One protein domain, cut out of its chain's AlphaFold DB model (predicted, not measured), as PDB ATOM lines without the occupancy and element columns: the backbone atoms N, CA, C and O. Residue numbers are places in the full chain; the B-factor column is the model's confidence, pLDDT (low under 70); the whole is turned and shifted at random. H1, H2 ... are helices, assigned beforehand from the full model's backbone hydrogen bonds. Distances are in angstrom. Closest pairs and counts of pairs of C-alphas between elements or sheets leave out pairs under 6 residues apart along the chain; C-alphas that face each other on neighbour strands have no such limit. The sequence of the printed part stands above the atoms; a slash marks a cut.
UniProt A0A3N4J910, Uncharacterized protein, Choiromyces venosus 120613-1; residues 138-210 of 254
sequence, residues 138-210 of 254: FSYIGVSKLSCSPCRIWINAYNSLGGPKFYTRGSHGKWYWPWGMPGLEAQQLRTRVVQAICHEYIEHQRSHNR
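AT A GLANCE: This is residues 138 to 210 of the 254 residues of an uncharacterized protein of Choiromyces venosus 120613-1 (UniProt A0A3N4J910). A leading stretch, residues 138 to 148, runs into a short helix H1, round which the long link 160 to 186 makes a wide loop before a longer helix, H2, packs on H1 to form a helical hairpin. The later part of H2 runs on past H1. The printed part has 73 residues with two named helices and no named strand; the class is all helix, though under half of the residues, 32, are in named elements. It is compact, with a radius of gyration of the C-alphas of 12.7 A and spans of 40 by 29 by 19 A.

HOW THE PARTS SIT: H1, residues 149 to 159, and H2, residues 187 to 207, touch; their closest C-alphas, of Trp 154 and Val 193, are 5.7 A apart. H2 touches H1 with residues 189 to 197 alone. They run opposite ways at a tilt of 35.0 degrees, only just steep. In H1 and H2 every O i to N i+4 pair is within hydrogen-bond range.

IN THESE COORDINATES: H1 begins at C-alpha 149 (204.976, 200.793, 115.501) and is 15.6 A long. H2 is 30.2 A long and ends at C-alpha 207 (202.894, 189.675, 106.027).

THE WHOLE: The C-alphas farthest apart, of Phe 138 and Asn 209, are 40.5 A apart. The link H1 to H2 is long, and the printed part has no cut. No printed residue is under 70 in pLDDT.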
ATOM      1  N   PHE A 138     215.393 221.179 121.657       78.81
ATOM      2  CA  PHE A 138     215.381 220.087 120.691       78.81
ATOM      3  C   PHE A 138     214.066 219.319 120.807       78.81
ATOM      4  O   PHE A 138     213.740 218.771 121.858       78.81
ATOM      5  N   SER A 139     213.320 219.221 119.709       89.25
ATOM      6  CA  SER A 139     212.043 218.495 119.660       89.25
ATOM      7  C   SER A 139     212.241 216.977 119.524       89.25
ATOM      8  O   SER A 139     211.538 216.284 118.790       89.25
ATOM      9  N   TYR A 140     213.255 216.448 120.203       92.62
ATOM     10  CA  TYR A 140     213.640 215.049 120.154       92.62
ATOM     11  C   TYR A 140     213.238 214.347 121.450       92.62
ATOM     12  O   TYR A 140     213.661 214.723 122.543       92.62
ATOM     13  N   ILE A 141     212.432 213.298 121.328       92.12
ATOM     14  CA  ILE A 141     211.979 212.481 122.448       92.12
ATOM     15  C   ILE A 141     213.034 211.401 122.707       92.12
ATOM     16  O   ILE A 141     213.168 210.428 121.956       92.12
ATOM     17  N   GLY A 142     213.777 211.571 123.800       91.25
ATOM     18  CA  GLY A 142     214.714 210.573 124.304       91.25
ATOM     19  C   GLY A 142     213.978 209.348 124.840       91.25
ATOM     20  O   GLY A 142     213.403 209.381 125.922       91.25
ATOM     21  N   VAL A 143     214.008 208.252 124.086       90.31
ATOM     22  CA  VAL A 143     213.467 206.950 124.494       90.31
ATOM     23  C   VAL A 143     214.611 205.985 124.812       90.31
ATOM     24  O   VAL A 143     215.614 205.954 124.101       90.31
ATOM     25  N   SER A 144     214.474 205.179 125.873       86.81
ATOM     26  CA  SER A 144     215.506 204.204 126.279       86.81
ATOM     27  C   SER A 144     215.724 203.088 125.247       86.81
ATOM     28  O   SER A 144     216.776 202.454 125.223       86.81
ATOM     29  N   LYS A 145     214.728 202.852 124.382       90.12
ATOM     30  CA  LYS A 145     214.734 201.914 123.249       90.12
ATOM     31  C   LYS A 145     214.042 202.564 122.049       90.12
ATOM     32  O   LYS A 145     213.318 203.536 122.222       90.12
ATOM     33  N   LEU A 146     214.222 202.011 120.847       95.62
ATOM     34  CA  LEU A 146     213.466 202.441 119.660       95.62
ATOM     35  C   LEU A 146     211.948 202.412 119.926       95.62
ATOM     36  O   LEU A 146     211.468 201.599 120.715       95.62
ATOM     37  N   SER A 147     211.195 203.286 119.260       95.75
ATOM     38  CA  SER A 147     209.745 203.398 119.451       95.75
ATOM     39  C   SER A 147     208.974 202.194 118.884       95.75
ATOM     40  O   SER A 147     209.435 201.498 117.974       95.75
ATOM     41  N   CYS A 148     207.774 201.940 119.409       95.31
ATOM     42  CA  CYS A 148     206.864 200.919 118.885       95.31
ATOM     43  C   CYS A 148     206.219 201.340 117.547       95.31
ATOM     44  O   CYS A 148     206.257 202.526 117.215       95.31
ATOM     45  N   SER A 149     205.614 200.415 116.783       96.00
ATOM     46  CA  SER A 149     204.976 200.793 115.501       96.00
ATOM     47  C   SER A 149     203.818 201.792 115.687       96.00
ATOM     48  O   SER A 149     203.876 202.872 115.094       96.00
ATOM     49  N   PRO A 150     202.844 201.554 116.595       95.88
ATOM     50  CA  PRO A 150     201.788 202.537 116.872       95.88
ATOM     51  C   PRO A 150     202.317 203.903 117.335       95.88
ATOM     52  O   PRO A 150     201.811 204.946 116.934       95.88
ATOM     53  N   CYS A 151     203.388 203.902 118.137       95.19
ATOM     54  CA  CYS A 151     204.052 205.106 118.629       95.19
ATOM     55  C   CYS A 151     204.592 205.953 117.464       95.19
ATOM     56  O   CYS A 151     204.374 207.161 117.417       95.19
ATOM     57  N   ARG A 152     205.270 205.307 116.505       96.44
ATOM     58  CA  ARG A 152     205.780 205.951 115.286       96.44
ATOM     59  C   ARG A 152     204.644 206.557 114.465       96.44
ATOM     60  O   ARG A 152     204.750 207.708 114.052       96.44
ATOM     61  N   ILE A 153     203.573 205.794 114.249       96.62
ATOM     62  CA  ILE A 153     202.406 206.242 113.477       96.62
ATOM     63  C   ILE A 153     201.791 207.485 114.126       96.62
ATOM     64  O   ILE A 153     201.548 208.477 113.440       96.62
ATOM     65  N   TRP A 154     201.607 207.466 115.449       95.81
ATOM     66  CA  TRP A 154     201.057 208.602 116.182       95.81
ATOM     67  C   TRP A 154     201.925 209.862 116.045       95.81
ATOM     68  O   TRP A 154     201.401 210.921 115.703       95.81
ATOM     69  N   ILE A 155     203.248 209.747 116.228       95.12
ATOM     70  CA  ILE A 155     204.180 210.881 116.093       95.12
ATOM     71  C   ILE A 155     204.132 211.458 114.669       95.12
ATOM     72  O   ILE A 155     204.045 212.672 114.493       95.12
ATOM     73  N   ASN A 156     204.133 210.601 113.647       95.44
ATOM     74  CA  ASN A 156     204.069 211.036 112.251       95.44
ATOM     75  C   ASN A 156     202.746 211.748 111.928       95.44
ATOM     76  O   ASN A 156     202.745 212.795 111.274       95.44
ATOM     77  N   ALA A 157     201.624 211.211 112.411       94.56
ATOM     78  CA  ALA A 157     200.316 211.834 112.244       94.56
ATOM     79  C   ALA A 157     200.248 213.191 112.962       94.56
ATOM     80  O   ALA A 157     199.766 214.161 112.377       94.56
ATOM     81  N   TYR A 158     200.786 213.282 114.184       93.44
ATOM     82  CA  TYR A 158     200.854 214.527 114.951       93.44
ATOM     83  C   TYR A 158     201.673 215.597 114.218       93.44
ATOM     84  O   TYR A 158     201.200 216.714 114.008       93.44
ATOM     85  N   ASN A 159     202.860 215.235 113.727       93.94
ATOM     86  CA  ASN A 159     203.743 216.141 112.985       93.94
ATOM     87  C   ASN A 159     203.125 216.662 111.679       93.94
ATOM     88  O   ASN A 159     203.545 217.701 111.166       93.94
ATOM     89  N   SER A 160     202.131 215.952 111.145       92.94
ATOM     90  CA  SER A 160     201.415 216.326 109.924       92.94
ATOM     91  C   SER A 160     200.329 217.388 110.160       92.94
ATOM     92  O   SER A 160     199.703 217.833 109.202       92.94
ATOM     93  N   LEU A 161     200.084 217.804 111.411       90.50
ATOM     94  CA  LEU A 161     199.086 218.827 111.763       90.50
ATOM     95  C   LEU A 161     199.628 220.267 111.733       90.50
ATOM     96  O   LEU A 161     198.886 221.199 112.020       90.50
ATOM     97  N   GLY A 162     200.905 220.467 111.390       85.62
ATOM     98  CA  GLY A 162     201.503 221.804 111.259       85.62
ATOM     99  C   GLY A 162     201.918 222.470 112.578       85.62
ATOM    100  O   GLY A 162     202.305 223.633 112.568       85.62
ATOM    101  N   GLY A 163     201.857 221.745 113.699       86.75
ATOM    102  CA  GLY A 163     202.352 222.197 115.003       86.75
ATOM    103  C   GLY A 163     203.841 221.892 115.245       86.75
ATOM    104  O   GLY A 163     204.581 221.584 114.303       86.75
ATOM    105  N   PRO A 164     204.287 221.944 116.516       89.56
ATOM    106  CA  PRO A 164     205.615 221.486 116.914       89.56
ATOM    107  C   PRO A 164     205.861 220.056 116.430       89.56
ATOM    108  O   PRO A 164     205.002 219.189 116.576       89.56
ATOM    109  N   LYS A 165     207.028 219.802 115.839       92.88
ATOM    110  CA  LYS A 165     207.353 218.482 115.291       92.88
ATOM    111  C   LYS A 165     208.216 217.714 116.266       92.88
ATOM    112  O   LYS A 165     209.271 218.208 116.632       92.88
ATOM    113  N   PHE A 166     207.815 216.503 116.620       93.25
ATOM    114  CA  PHE A 166     208.575 215.641 117.515       93.25
ATOM    115  C   PHE A 166     209.232 214.486 116.768       93.25
ATOM    116  O   PHE A 166     208.643 213.908 115.857       93.25
ATOM    117  N   TYR A 167     210.438 214.105 117.180       93.88
ATOM    118  CA  TYR A 167     211.182 213.008 116.560       93.88
ATOM    119  C   TYR A 167     211.673 212.009 117.603       93.88
ATOM    120  O   TYR A 167     211.921 212.356 118.753       93.88
ATOM    121  N   THR A 168     211.844 210.756 117.189       95.62
ATOM    122  CA  THR A 168     212.542 209.720 117.967       95.62
ATOM    123  C   THR A 168     213.678 209.158 117.120       95.62
ATOM    124  O   THR A 168     213.723 209.388 115.912       95.62
ATOM    125  N   ARG A 169     214.576 208.369 117.722       95.44
ATOM    126  CA  ARG A 169     215.663 207.677 116.998       95.44
ATOM    127  C   ARG A 169     215.172 206.796 115.839       95.44
ATOM    128  O   ARG A 169     215.955 206.444 114.966       95.44
ATOM    129  N   GLY A 170     213.913 206.366 115.879       95.25
ATOM    130  CA  GLY A 170     213.322 205.422 114.938       95.25
ATOM    131  C   GLY A 170     212.364 204.461 115.633       95.25
ATOM    132  O   GLY A 170     212.058 204.612 116.822       95.25
ATOM    133  N   SER A 171     211.902 203.453 114.893       95.88
ATOM    134  CA  SER A 171     210.993 202.417 115.389       95.88
ATOM    135  C   SER A 171     211.569 201.023 115.189       95.88
ATOM    136  O   SER A 171     212.214 200.762 114.178       95.88
ATOM    137  N   HIS A 172     211.311 200.117 116.133       94.50
ATOM    138  CA  HIS A 172     211.638 198.694 115.977       94.50
ATOM    139  C   HIS A 172     210.498 197.890 115.320       94.50
ATOM    140  O   HIS A 172     210.569 196.666 115.280       94.50
ATOM    141  N   GLY A 173     209.392 198.535 114.923       93.88
ATOM    142  CA  GLY A 173     208.300 197.907 114.167       93.88
ATOM    143  C   GLY A 173     207.462 196.853 114.906       93.88
ATOM    144  O   GLY A 173     206.621 196.210 114.287       93.88
ATOM    145  N   LYS A 174     207.638 196.662 116.224       93.75
ATOM    146  CA  LYS A 174     206.811 195.695 116.974       93.75
ATOM    147  C   LYS A 174     205.492 196.343 117.369       93.75
ATOM    148  O   LYS A 174     205.450 197.525 117.735       93.75
ATOM    149  N   TRP A 175     204.456 195.521 117.343       93.88
ATOM    150  CA  TRP A 175     203.106 195.838 117.775       93.88
ATOM    151  C   TRP A 175     202.896 195.287 119.185       93.88
ATOM    152  O   TRP A 175     203.121 194.102 119.426       93.88
ATOM    153  N   TYR A 176     202.502 196.150 120.120       89.50
ATOM    154  CA  TYR A 176     202.154 195.758 121.485       89.50
ATOM    155  C   TYR A 176     200.648 195.906 121.659       89.50
ATOM    156  O   TYR A 176     200.102 196.949 121.316       89.50
ATOM    157  N   TRP A 177     199.987 194.878 122.180       83.94
ATOM    158  CA  TRP A 177     198.560 194.907 122.484       83.94
ATOM    159  C   TRP A 177     198.341 194.662 123.984       83.94
ATOM    160  O   TRP A 177     198.998 193.772 124.527       83.94
ATOM    161  N   PRO A 178     197.432 195.394 124.656       87.81
ATOM    162  CA  PRO A 178     196.700 196.565 124.165       87.81
ATOM    163  C   PRO A 178     197.606 197.803 124.085       87.81
ATOM    164  O   PRO A 178     198.377 198.084 125.002       87.81
ATOM    165  N   TRP A 179     197.512 198.557 122.988       90.94
ATOM    166  CA  TRP A 179     198.182 199.853 122.874       90.94
ATOM    167  C   TRP A 179     197.212 200.977 123.242       90.94
ATOM    168  O   TRP A 179     196.117 201.059 122.689       90.94
ATOM    169  N   GLY A 180     197.617 201.841 124.176       89.69
ATOM    170  CA  GLY A 180     196.843 203.012 124.585       89.69
ATOM    171  C   GLY A 180     197.212 204.236 123.757       89.69
ATOM    172  O   GLY A 180     198.367 204.662 123.766       89.69
ATOM    173  N   MET A 181     196.231 204.817 123.063       89.00
ATOM    174  CA  MET A 181     196.430 206.061 122.327       89.00
ATOM    175  C   MET A 181     196.611 207.234 123.304       89.00
ATOM    176  O   MET A 181     195.793 207.372 124.217       89.00
ATOM    177  N   PRO A 182     197.635 208.095 123.126       89.00
ATOM    178  CA  PRO A 182     197.757 209.320 123.908       89.00
ATOM    179  C   PRO A 182     196.486 210.165 123.794       89.00
ATOM    180  O   PRO A 182     195.987 210.387 122.689       89.00
ATOM    181  N   GLY A 183     195.966 210.635 124.928       81.50
ATOM    182  CA  GLY A 183     194.800 211.513 124.952       81.50
ATOM    183  C   GLY A 183     195.159 212.885 124.391       81.50
ATOM    184  O   GLY A 183     195.979 213.589 124.976       81.50
ATOM    185  N   LEU A 184     194.563 213.256 123.260       75.12
ATOM    186  CA  LEU A 184     194.545 214.632 122.770       75.12
ATOM    187  C   LEU A 184     193.140 214.976 122.291       75.12
ATOM    188  O   LEU A 184     192.501 214.176 121.615       75.12
ATOM    189  N   GLU A 185     192.726 216.209 122.567       73.19
ATOM    190  CA  GLU A 185     191.422 216.786 122.196       73.19
ATOM    191  C   GLU A 185     191.219 216.957 120.673       73.19
ATOM    192  O   GLU A 185     190.175 217.400 120.204       73.19
ATOM    193  N   ALA A 186     192.206 216.592 119.851       82.88
ATOM    194  CA  ALA A 186     192.121 216.712 118.403       82.88
ATOM    195  C   ALA A 186     191.480 215.461 117.778       82.88
ATOM    196  O   ALA A 186     192.178 214.521 117.388       82.88
ATOM    197  N   GLN A 187     190.157 215.474 117.596       87.00
ATOM    198  CA  GLN A 187     189.431 214.370 116.950       87.00
ATOM    199  C   GLN A 187     189.987 214.027 115.555       87.00
ATOM    200  O   GLN A 187     190.079 212.859 115.188       87.00
ATOM    201  N   GLN A 188     190.456 215.028 114.802       88.81
ATOM    202  CA  GLN A 188     191.110 214.816 113.505       88.81
ATOM    203  C   GLN A 188     192.397 213.981 113.617       88.81
ATOM    204  O   GLN A 188     192.640 213.115 112.776       88.81
ATOM    205  N   LEU A 189     193.210 214.208 114.658       92.12
ATOM    206  CA  LEU A 189     194.407 213.406 114.918       92.12
ATOM    207  C   LEU A 189     194.017 211.967 115.214       92.12
ATOM    208  O   LEU A 189     194.582 211.045 114.634       92.12
ATOM    209  N   ARG A 190     193.031 211.784 116.095       91.56
ATOM    210  CA  ARG A 190     192.540 210.465 116.485       91.56
ATOM    211  C   ARG A 190     192.098 209.666 115.265       91.56
ATOM    212  O   ARG A 190     192.595 208.562 115.072       91.56
ATOM    213  N   THR A 191     191.254 210.239 114.408       91.81
ATOM    214  CA  THR A 191     190.791 209.578 113.179       91.81
ATOM    215  C   THR A 191     191.957 209.187 112.273       91.81
ATOM    216  O   THR A 191     192.042 208.033 111.856       91.81
ATOM    217  N   ARG A 192     192.902 210.105 112.024       93.62
ATOM    218  CA  ARG A 192     194.086 209.820 111.193       93.62
ATOM    219  C   ARG A 192     194.953 208.709 111.779       93.62
ATOM    220  O   ARG A 192     195.405 207.834 111.045       93.62
ATOM    221  N   VAL A 193     195.179 208.728 113.091       94.94
ATOM    222  CA  VAL A 193     195.987 207.713 113.778       94.94
ATOM    223  C   VAL A 193     195.293 206.361 113.746       94.94
ATOM    224  O   VAL A 193     195.952 205.376 113.430       94.94
ATOM    225  N   VAL A 194     193.988 206.294 114.028       93.69
ATOM    226  CA  VAL A 194     193.221 205.040 113.948       93.69
ATOM    227  C   VAL A 194     193.286 204.475 112.532       93.69
ATOM    228  O   VAL A 194     193.654 203.316 112.370       93.69
ATOM    229  N   GLN A 195     193.022 205.291 111.509       94.62
ATOM    230  CA  GLN A 195     193.072 204.856 110.113       94.62
ATOM    231  C   GLN A 195     194.458 204.312 109.733       94.62
ATOM    232  O   GLN A 195     194.559 203.222 109.169       94.62
ATOM    233  N   ALA A 196     195.527 205.029 110.088       95.94
ATOM    234  CA  ALA A 196     196.895 204.609 109.800       95.94
ATOM    235  C   ALA A 196     197.302 203.344 110.578       95.94
ATOM    236  O   ALA A 196     197.944 202.456 110.019       95.94
ATOM    237  N   ILE A 197     196.896 203.229 111.847       95.31
ATOM    238  CA  ILE A 197     197.113 202.031 112.665       95.31
ATOM    239  C   ILE A 197     196.396 200.831 112.055       95.31
ATOM    240  O   ILE A 197     197.019 199.785 111.908       95.31
ATOM    241  N   CYS A 198     195.121 200.968 111.687       93.56
ATOM    242  CA  CYS A 198     194.355 199.888 111.074       93.56
ATOM    243  C   CYS A 198     195.016 199.413 109.779       93.56
ATOM    244  O   CYS A 198     195.223 198.212 109.614       93.56
ATOM    245  N   HIS A 199     195.396 200.346 108.902       95.25
ATOM    246  CA  HIS A 199     196.052 200.027 107.638       95.25
ATOM    247  C   HIS A 199     197.362 199.257 107.850       95.25
ATOM    248  O   HIS A 199     197.481 198.110 107.418       95.25
ATOM    249  N   GLU A 200     198.316 199.839 108.585       96.12
ATOM    250  CA  GLU A 200     199.613 199.192 108.796       96.12
ATOM    251  C   GLU A 200     199.499 197.895 109.609       96.12
ATOM    252  O   GLU A 200     200.283 196.964 109.415       96.12
ATOM    253  N   TYR A 201     198.535 197.799 110.527       94.50
ATOM    254  CA  TYR A 201     198.325 196.572 111.288       94.50
ATOM    255  C   TYR A 201     197.796 195.447 110.400       94.50
ATOM    256  O   TYR A 201     198.263 194.314 110.511       94.50
ATOM    257  N   ILE A 202     196.863 195.738 109.491       93.00
ATOM    258  CA  ILE A 202     196.376 194.755 108.516       93.00
ATOM    259  C   ILE A 202     197.530 194.285 107.628       93.00
ATOM    260  O   ILE A 202     197.709 193.080 107.460       93.00
ATOM    261  N   GLU A 203     198.354 195.199 107.112       93.50
ATOM    262  CA  GLU A 203     199.546 194.846 106.328       93.50
ATOM    263  C   GLU A 203     200.531 193.987 107.129       93.50
ATOM    264  O   GLU A 203     201.015 192.959 106.645       93.50
ATOM    265  N   HIS A 204     200.770 194.343 108.391       92.19
ATOM    266  CA  HIS A 204     201.585 193.545 109.297       92.19
ATOM    267  C   HIS A 204     201.013 192.131 109.458       92.19
ATOM    268  O   HIS A 204     201.742 191.152 109.315       92.19
ATOM    269  N   GLN A 205     199.707 191.989 109.670       93.00
ATOM    270  CA  GLN A 205     199.074 190.682 109.843       93.00
ATOM    271  C   GLN A 205     199.047 189.860 108.543       93.00
ATOM    272  O   GLN A 205     199.224 188.641 108.606       93.00
ATOM    273  N   ARG A 206     198.900 190.506 107.377       92.50
ATOM    274  CA  ARG A 206     199.046 189.869 106.054       92.50
ATOM    275  C   ARG A 206     200.458 189.317 105.870       92.50
ATOM    276  O   ARG A 206     200.604 188.141 105.567       92.50
ATOM    277  N   SER A 207     201.491 190.118 106.146       92.38
ATOM    278  CA  SER A 207     202.894 189.675 106.027       92.38
ATOM    279  C   SER A 207     203.260 188.522 106.972       92.38
ATOM    280  O   SER A 207     204.166 187.748 106.680       92.38
ATOM    281  N   HIS A 208     202.538 188.377 108.088       89.75
ATOM    282  CA  HIS A 208     202.717 187.281 109.044       89.75
ATOM    283  C   HIS A 208     201.776 186.092 108.785       89.75
ATOM    284  O   HIS A 208     201.717 185.187 109.618       89.75
ATOM    285  N   ASN A 209     201.033 186.084 107.669       90.88
ATOM    286  CA  ASN A 209     200.058 185.047 107.299       90.88
ATOM    287  C   ASN A 209     199.003 184.771 108.387       90.88
ATOM    288  O   ASN A 209     198.536 183.647 108.559       90.88
ATOM    289  N   ARG A 210     198.643 185.797 109.165       86.88
ATOM    290  CA  ARG A 210     197.661 185.688 110.260       86.88
ATOM    291  C   ARG A 210     196.235 186.005 109.829       86.88
ATOM    292  O   ARG A 210     195.299 185.715 110.568       86.88
TER     293      ARG A 210